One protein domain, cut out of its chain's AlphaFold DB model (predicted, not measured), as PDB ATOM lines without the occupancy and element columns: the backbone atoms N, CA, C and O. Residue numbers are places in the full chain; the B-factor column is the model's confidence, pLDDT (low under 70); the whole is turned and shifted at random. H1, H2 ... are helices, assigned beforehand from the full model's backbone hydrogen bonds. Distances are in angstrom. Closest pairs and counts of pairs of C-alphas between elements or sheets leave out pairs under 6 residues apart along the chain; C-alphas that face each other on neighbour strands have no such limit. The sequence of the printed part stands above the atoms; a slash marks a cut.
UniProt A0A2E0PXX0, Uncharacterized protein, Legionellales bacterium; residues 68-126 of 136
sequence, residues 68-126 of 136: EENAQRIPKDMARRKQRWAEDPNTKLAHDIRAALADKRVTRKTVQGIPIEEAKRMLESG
ATOM      1  N   GLU A  68     -11.435  -7.892  46.457       89.06
ATOM      2  CA  GLU A  68     -11.924  -8.037  47.832       89.06
ATOM      3  C   GLU A  68     -13.249  -7.291  48.044       89.06
ATOM      4  O   GLU A  68     -14.207  -7.848  48.584       89.06
ATOM      5  N   GLU A  69     -13.356  -6.053  47.551       88.69
ATOM      6  CA  GLU A  69     -14.610  -5.292  47.589       88.69
ATOM      7  C   GLU A  69     -15.721  -5.989  46.793       88.69
ATOM      8  O   GLU A  69     -16.878  -6.041  47.219       88.69
ATOM      9  N   ASN A  70     -15.383  -6.558  45.632       90.19
ATOM     10  CA  ASN A  70     -16.330  -7.336  44.839       90.19
ATOM     11  C   ASN A  70     -16.764  -8.615  45.559       90.19
ATOM     12  O   ASN A  70     -17.952  -8.943  45.512       90.19
ATOM     13  N   ALA A  71     -15.847  -9.292  46.256       91.44
ATOM     14  CA  ALA A  71     -16.143 -10.498  47.025       91.44
ATOM     15  C   ALA A  71     -17.190 -10.240  48.120       91.44
ATOM     16  O   ALA A  71     -18.019 -11.103  48.384       91.44
ATOM     17  N   GLN A  72     -17.214  -9.038  48.705       91.69
ATOM     18  CA  GLN A  72     -18.226  -8.644  49.693       91.69
ATOM     19  C   GLN A  72     -19.514  -8.108  49.049       91.69
ATOM     20  O   GLN A  72     -20.628  -8.423  49.477       91.69
ATOM     21  N   ARG A  73     -19.386  -7.286  48.002       91.44
ATOM     22  CA  ARG A  73     -20.521  -6.603  47.369       91.44
ATOM     23  C   ARG A  73     -21.416  -7.549  46.574       91.44
ATOM     24  O   ARG A  73     -22.639  -7.431  46.654       91.44
ATOM     25  N   ILE A  74     -20.830  -8.463  45.798       91.56
ATOM     26  CA  ILE A  74     -21.581  -9.349  44.896       91.56
ATOM     27  C   ILE A  74     -22.563 -10.237  45.679       91.56
ATOM     28  O   ILE A  74     -23.739 -10.247  45.302       91.56
ATOM     29  N   PRO A  75     -22.173 -10.922  46.776       94.94
ATOM     30  CA  PRO A  75     -23.109 -11.722  47.566       94.94
ATOM     31  C   PRO A  75     -24.260 -10.900  48.142       94.94
ATOM     32  O   PRO A  75     -25.414 -11.312  48.031       94.94
ATOM     33  N   LYS A  76     -23.977  -9.707  48.684       93.56
ATOM     34  CA  LYS A  76     -25.002  -8.800  49.225       93.56
ATOM     35  C   LYS A  76     -26.002  -8.366  48.150       93.56
ATOM     36  O   LYS A  76     -27.213  -8.395  48.372       93.56
ATOM     37  N   ASP A  77     -25.509  -8.007  46.967       92.62
ATOM     38  CA  ASP A  77     -26.358  -7.654  45.830       92.62
ATOM     39  C   ASP A  77     -27.194  -8.838  45.345       92.62
ATOM     40  O   ASP A  77     -28.374  -8.669  45.042       92.62
ATOM     41  N   MET A  78     -26.611 -10.036  45.293       92.06
ATOM     42  CA  MET A  78     -27.331 -11.250  44.917       92.06
ATOM     43  C   MET A  78     -28.396 -11.635  45.942       92.06
ATOM     44  O   MET A  78     -29.491 -12.007  45.532       92.06
ATOM     45  N   ALA A  79     -28.127 -11.498  47.242       93.75
ATOM     46  CA  ALA A  79     -29.118 -11.723  48.293       93.75
ATOM     47  C   ALA A  79     -30.314 -10.773  48.135       93.75
ATOM     48  O   ALA A  79     -31.459 -11.216  48.085       93.75
ATOM     49  N   ARG A  80     -30.046  -9.479  47.918       90.00
ATOM     50  CA  ARG A  80     -31.085  -8.477  47.640       90.00
ATOM     51  C   ARG A  80     -31.866  -8.776  46.356       90.00
ATOM     52  O   ARG A  80     -33.074  -8.569  46.319       90.00
ATOM     53  N   ARG A  81     -31.201  -9.248  45.294       88.69
ATOM     54  CA  ARG A  81     -31.884  -9.673  44.060       88.69
ATOM     55  C   ARG A  81     -32.792 -10.869  44.315       88.69
ATOM     56  O   ARG A  81     -33.935 -10.820  43.895       88.69
ATOM     57  N   LYS A  82     -32.316 -11.893  45.032       90.50
ATOM     58  CA  LYS A  82     -33.123 -13.069  45.395       90.50
ATOM     59  C   LYS A  82     -34.367 -12.682  46.188       90.50
ATOM     60  O   LYS A  82     -35.440 -13.172  45.868       90.50
ATOM     61  N   GLN A  83     -34.228 -11.778  47.157       89.94
ATOM     62  CA  GLN A  83     -35.372 -11.255  47.900       89.94
ATOM     63  C   GLN A  83     -36.386 -10.584  46.962       89.94
ATOM     64  O   GLN A  83     -37.556 -10.942  46.974       89.94
ATOM     65  N   ARG A  84     -35.932  -9.686  46.079       87.38
ATOM     66  CA  ARG A  84     -36.817  -9.038  45.096       87.38
ATOM     67  C   ARG A  84     -37.476 -10.018  44.135       87.38
ATOM     68  O   ARG A  84     -38.621  -9.820  43.775       87.38
ATOM     69  N   TRP A  85     -36.764 -11.059  43.716       89.12
ATOM     70  CA  TRP A  85     -37.319 -12.101  42.853       89.12
ATOM     71  C   TRP A  85     -38.385 -12.939  43.559       89.12
ATOM     72  O   TRP A  85     -39.272 -13.454  42.891       89.12
ATOM     73  N   ALA A  86     -38.293 -13.084  44.884       87.44
ATOM     74  CA  ALA A  86     -39.326 -13.731  45.683       87.44
ATOM     75  C   ALA A  86     -40.553 -12.824  45.877       87.44
ATOM     76  O   ALA A  86     -41.675 -13.314  45.849       87.44
ATOM     77  N   GLU A  87     -40.341 -11.515  46.048       87.12
ATOM     78  CA  GLU A  87     -41.414 -10.518  46.173       87.12
ATOM     79  C   GLU A  87     -42.146 -10.280  44.840       87.12
ATOM     80  O   GLU A  87     -43.367 -10.164  44.818       87.12
ATOM     81  N   ASP A  88     -41.407 -10.229  43.729       86.94
ATOM     82  CA  ASP A  88     -41.932 -10.029  42.379       86.94
ATOM     83  C   ASP A  88     -41.164 -10.897  41.358       86.94
ATOM     84  O   ASP A  88     -40.102 -10.496  40.848       86.94
ATOM     85  N   PRO A  89     -41.698 -12.085  41.018       86.00
ATOM     86  CA  PRO A  89     -41.096 -12.990  40.042       86.00
ATOM     87  C   PRO A  89     -40.912 -12.379  38.644       86.00
ATOM     88  O   PRO A  89     -39.984 -12.772  37.926       86.00
ATOM     89  N   ASN A  90     -41.708 -11.373  38.260       89.06
ATOM     90  CA  ASN A  90     -41.590 -10.731  36.945       89.06
ATOM     91  C   ASN A  90     -40.246 -10.015  36.790       89.06
ATOM     92  O   ASN A  90     -39.661  -9.991  35.704       89.06
ATOM     93  N   THR A  91     -39.677  -9.522  37.893       86.94
ATOM     94  CA  THR A  91     -38.350  -8.895  37.880       86.94
ATOM     95  C   THR A  91     -37.236  -9.880  37.524       86.94
ATOM     96  O   THR A  91     -36.233  -9.489  36.912       86.94
ATOM     97  N   LYS A  92     -37.399 -11.166  37.869       89.88
ATOM     98  CA  LYS A  92     -36.466 -12.229  37.480       89.88
ATOM     99  C   LYS A  92     -36.578 -12.522  35.988       89.88
ATOM    100  O   LYS A  92     -35.556 -12.540  35.302       89.88
ATOM    101  N   LEU A  93     -37.801 -12.666  35.481       90.88
ATOM    102  CA  LEU A  93     -38.051 -12.891  34.058       90.88
ATOM    103  C   LEU A  93     -37.511 -11.735  33.201       90.88
ATOM    104  O   LEU A  93     -36.761 -11.966  32.253       90.88
ATOM    105  N   ALA A  94     -37.771 -10.483  33.592       91.19
ATOM    106  CA  ALA A  94     -37.230  -9.305  32.913       91.19
ATOM    107  C   ALA A  94     -35.695  -9.306  32.863       91.19
ATOM    108  O   ALA A  94     -35.092  -8.903  31.864       91.19
ATOM    109  N   HIS A  95     -35.040  -9.738  33.945       90.19
ATOM    110  CA  HIS A  95     -33.586  -9.855  33.989       90.19
ATOM    111  C   HIS A  95     -33.077 -10.917  33.008       90.19
ATOM    112  O   HIS A  95     -32.112 -10.669  32.283       90.19
ATOM    113  N   ASP A  96     -33.723 -12.079  32.961       90.88
ATOM    114  CA  ASP A  96     -33.318 -13.185  32.097       90.88
ATOM    115  C   ASP A  96     -33.518 -12.849  30.608       90.88
ATOM    116  O   ASP A  96     -32.635 -13.134  29.796       90.88
ATOM    117  N   ILE A  97     -34.604 -12.151  30.254       92.56
ATOM    118  CA  ILE A  97     -34.840 -11.656  28.887       92.56
ATOM    119  C   ILE A  97     -33.775 -10.632  28.487       92.56
ATOM    120  O   ILE A  97     -33.153 -10.774  27.434       92.56
ATOM    121  N   ARG A  98     -33.486  -9.631  29.331       91.38
ATOM    122  CA  ARG A  98     -32.433  -8.637  29.043       91.38
ATOM    123  C   ARG A  98     -31.059  -9.290  28.882       91.38
ATOM    124  O   ARG A  98     -30.307  -8.907  27.988       91.38
ATOM    125  N   ALA A  99     -30.739 -10.279  29.715       90.69
ATOM    126  CA  ALA A  99     -29.494 -11.035  29.607       90.69
ATOM    127  C   ALA A  99     -29.420 -11.831  28.294       90.69
ATOM    128  O   ALA A  99     -28.377 -11.832  27.644       90.69
ATOM    129  N   ALA A 100     -30.520 -12.463  27.880       90.38
ATOM    130  CA  ALA A 100     -30.602 -13.185  26.614       90.38
ATOM    131  C   ALA A 100     -30.449 -12.263  25.394       90.38
ATOM    132  O   ALA A 100     -29.741 -12.618  24.460       90.38
ATOM    133  N   LEU A 101     -31.063 -11.076  25.414       88.94
ATOM    134  CA  LEU A 101     -30.975 -10.096  24.324       88.94
ATOM    135  C   LEU A 101     -29.592  -9.430  24.220       88.94
ATOM    136  O   LEU A 101     -29.170  -9.047  23.132       88.94
ATOM    137  N   ALA A 102     -28.884  -9.272  25.342       90.62
ATOM    138  CA  ALA A 102     -27.537  -8.700  25.361       90.62
ATOM    139  C   ALA A 102     -26.454  -9.682  24.876       90.62
ATOM    140  O   ALA A 102     -25.362  -9.255  24.486       90.62
ATOM    141  N   ASP A 103     -26.734 -10.987  24.914       87.69
ATOM    142  CA  ASP A 103     -25.813 -12.034  24.484       87.69
ATOM    143  C   ASP A 103     -25.727 -12.096  22.953       87.69
ATOM    144  O   ASP A 103     -26.579 -12.655  22.271       87.69
ATOM    145  N   LYS A 104     -24.655 -11.526  22.400       87.31
ATOM    146  CA  LYS A 104     -24.399 -11.516  20.951       87.31
ATOM    147  C   LYS A 104     -23.806 -12.823  20.420       87.31
ATOM    148  O   LYS A 104     -23.588 -12.927  19.216       87.31
ATOM    149  N   ARG A 105     -23.467 -13.782  21.291       85.44
ATOM    150  CA  ARG A 105     -22.792 -15.028  20.885       85.44
ATOM    151  C   ARG A 105     -23.771 -16.085  20.387       85.44
ATOM    152  O   ARG A 105     -23.365 -16.962  19.633       85.44
ATOM    153  N   VAL A 106     -25.030 -16.025  20.823       86.12
ATOM    154  CA  VAL A 106     -26.043 -17.043  20.530       86.12
ATOM    155  C   VAL A 106     -27.352 -16.381  20.120       86.12
ATOM    156  O   VAL A 106     -27.940 -15.627  20.891       86.12
ATOM    157  N   THR A 107     -27.865 -16.737  18.942       84.88
ATOM    158  CA  THR A 107     -29.197 -16.311  18.497       84.88
ATOM    159  C   THR A 107     -30.257 -17.227  19.101       84.88
ATOM    160  O   THR A 107     -30.555 -18.301  18.576       84.88
ATOM    161  N   ARG A 108     -30.816 -16.823  20.242       85.38
ATOM    162  CA  ARG A 108     -31.866 -17.583  20.933       85.38
ATOM    163  C   ARG A 108     -33.218 -17.364  20.255       85.38
ATOM    164  O   ARG A 108     -33.565 -16.238  19.916       85.38
ATOM    165  N   LYS A 109     -33.996 -18.436  20.090       90.81
ATOM    166  CA  LYS A 109     -35.390 -18.357  19.607       90.81
ATOM    167  C   LYS A 109     -36.383 -18.101  20.741       90.81
ATOM    168  O   LYS A 109     -37.436 -17.513  20.515       90.81
ATOM    169  N   THR A 110     -36.034 -18.530  21.953       91.75
ATOM    170  CA  THR A 110     -36.878 -18.429  23.144       91.75
ATOM    171  C   THR A 110     -36.067 -18.034  24.380       91.75
ATOM    172  O   THR A 110     -34.847 -18.221  24.434       91.75
ATOM    173  N   VAL A 111     -36.752 -17.495  25.387       90.88
ATOM    174  CA  VAL A 111     -36.229 -17.227  26.730       90.88
ATOM    175  C   VAL A 111     -37.224 -17.785  27.737       90.88
ATOM    176  O   VAL A 111     -38.376 -17.376  27.731       90.88
ATOM    177  N   GLN A 112     -36.799 -18.727  28.588       87.00
ATOM    178  CA  GLN A 112     -37.690 -19.388  29.561       87.00
ATOM    179  C   GLN A 112     -38.971 -19.965  28.912       87.00
ATOM    180  O   GLN A 112     -40.056 -19.884  29.471       87.00
ATOM    181  N   GLY A 113     -38.857 -20.504  27.690       89.50
ATOM    182  CA  GLY A 113     -39.993 -21.030  26.921       89.50
ATOM    183  C   GLY A 113     -40.804 -19.983  26.142       89.50
ATOM    184  O   GLY A 113     -41.566 -20.366  25.262       89.50
ATOM    185  N   ILE A 114     -40.593 -18.686  26.377       91.00
ATOM    186  CA  ILE A 114     -41.300 -17.592  25.694       91.00
ATOM    187  C   ILE A 114     -40.587 -17.254  24.375       91.00
ATOM    188  O   ILE A 114     -39.362 -17.078  24.389       91.00
ATOM    189  N   PRO A 115     -41.294 -17.136  23.236       95.19
ATOM    190  CA  PRO A 115     -40.721 -16.645  21.986       95.19
ATOM    191  C   PRO A 115     -40.033 -15.290  22.157       95.19
ATOM    192  O   PRO A 115     -40.535 -14.402  22.842       95.19
ATOM    193  N   ILE A 116     -38.878 -15.099  21.516       91.62
ATOM    194  CA  ILE A 116     -38.057 -13.903  21.755       91.62
ATOM    195  C   ILE A 116     -38.770 -12.589  21.397       91.62
ATOM    196  O   ILE A 116     -38.551 -11.582  22.063       91.62
ATOM    197  N   GLU A 117     -39.642 -12.600  20.388       92.19
ATOM    198  CA  GLU A 117     -40.424 -11.421  19.994       92.19
ATOM    199  C   GLU A 117     -41.482 -11.057  21.041       92.19
ATOM    200  O   GLU A 117     -41.645  -9.890  21.390       92.19
ATOM    201  N   GLU A 118     -42.135 -12.057  21.626       92.44
ATOM    202  CA  GLU A 118     -43.067 -11.841  22.730       92.44
ATOM    203  C   GLU A 118     -42.338 -11.350  23.985       92.44
ATOM    204  O   GLU A 118     -42.760 -10.381  24.612       92.44
ATOM    205  N   ALA A 119     -41.181 -11.937  24.295       91.38
ATOM    206  CA  ALA A 119     -40.346 -11.517  25.414       91.38
ATOM    207  C   ALA A 119     -39.873 -10.050  25.288       91.38
ATOM    208  O   ALA A 119     -39.824  -9.327  26.285       91.38
ATOM    209  N   LYS A 120     -39.550  -9.584  24.070       91.62
ATOM    210  CA  LYS A 120     -39.253  -8.163  23.801       91.62
ATOM    211  C   LYS A 120     -40.475  -7.284  24.047       91.62
ATOM    212  O   LYS A 120     -40.360  -6.295  24.767       91.62
ATOM    213  N   ARG A 121     -41.642  -7.679  23.525       93.94
ATOM    214  CA  ARG A 121     -42.901  -6.946  23.721       93.94
ATOM    215  C   ARG A 121     -43.215  -6.754  25.206       93.94
ATOM    216  O   ARG A 121     -43.550  -5.646  25.602       93.94
ATOM    217  N   MET A 122     -43.054  -7.795  26.025       90.81
ATOM    218  CA  MET A 122     -43.284  -7.728  27.479       90.81
ATOM    219  C   MET A 122     -42.332  -6.756  28.202       90.81
ATOM    220  O   MET A 122     -42.694  -6.145  29.209       90.81
ATOM    221  N   LEU A 123     -41.093  -6.607  27.716       90.44
ATOM    222  CA  LEU A 123     -40.150  -5.619  28.251       90.44
ATOM    223  C   LEU A 123     -40.523  -4.192  27.844       90.44
ATOM    224  O   LEU A 123     -40.408  -3.281  28.664       90.44
ATOM    225  N   GLU A 124     -40.925  -4.000  26.590       90.44
ATOM    226  CA  GLU A 124     -41.278  -2.692  26.027       90.44
ATOM    227  C   GLU A 124     -42.607  -2.165  26.574       90.44
ATOM    228  O   GLU A 124     -42.714  -0.976  26.867       90.44
ATOM    229  N   SER A 125     -43.589  -3.048  26.787       89.50
ATOM    230  CA  SER A 125     -44.887  -2.706  27.380       89.50
ATOM    231  C   SER A 125     -44.786  -2.305  28.854       89.50
ATOM    232  O   SER A 125     -45.709  -1.706  29.400       89.50
ATOM    233  N   GLY A 126     -43.674  -2.639  29.512       84.19
ATOM    234  CA  GLY A 126     -43.489  -2.420  30.941       84.19
ATOM    235  C   GLY A 126     -44.292  -3.373  31.828       84.19
ATOM    236  O   GLY A 126     -44.300  -3.178  33.039       84.19
TER     237      GLY A 126
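This is residues 68 to 126 of the 136 residues of an uncharacterized protein of Legionellales bacterium (UniProt A0A2E0PXX0). Two helices, H1 and H2, meet at a sharp corner as a V; the longer one, H1, is an arm whose residues 68 to 80 stick out free. A long loop, residues 103 to 115, folds back from the far end of H2 to the short helix H3, which sits near H2 and away from H1. The printed part has 59 residues with three named helices, in the order H1, H2, H3, and no named strand; its class is all helix. It is loose, with a radius of gyration of the C-alphas of 13.8 A, and spans 38 by 29 by 18 A.

H1, residues 68 to 87, and H2, residues 89 to 102, only just touch, with 3 pairs of C-alphas within 8 A, and only at the corner by their tight link. H1 touches with residues 84 to 85 alone and H2 with residues 91 to 92 alone; the closest C-alphas, of Trp 85 and Lys 92, are 5.4 A apart. They run opposite ways at a steep tilt of 54 degrees. H3, residues 116 to 124, only just touches H2, with 3 pairs of C-alphas within 8 A, on H2's residues 94 to 97 alone. Their closest C-alphas, of Ile 97 and Ala 119, are 6.5 A apart, and they run opposite ways at a steep tilt of 62 degrees. H1 and H3 are apart. Every O i to N i+4 pair is within hydrogen-bond range in H2 and H3, and 14 of 16 in H1.

H1 is 29.6 A long from C-alpha 68 at (-11.924, -8.037, 47.832); H2 is 20.4 A long from C-alpha 89 at (-41.096, -12.990, 40.042). H3 is 12.4 A long and ends at C-alpha 124 at (-41.278, -2.692, 26.027). Residues 110 to 111 pair antiparallel with residues 114 to 115.

The C-alphas farthest apart, of Glu 68 and Glu 118, are 40.2 A apart. The link from H2 to H3, 13 residues, is long. The printed part has no cut, and no printed residue is under 70 in pLDDT.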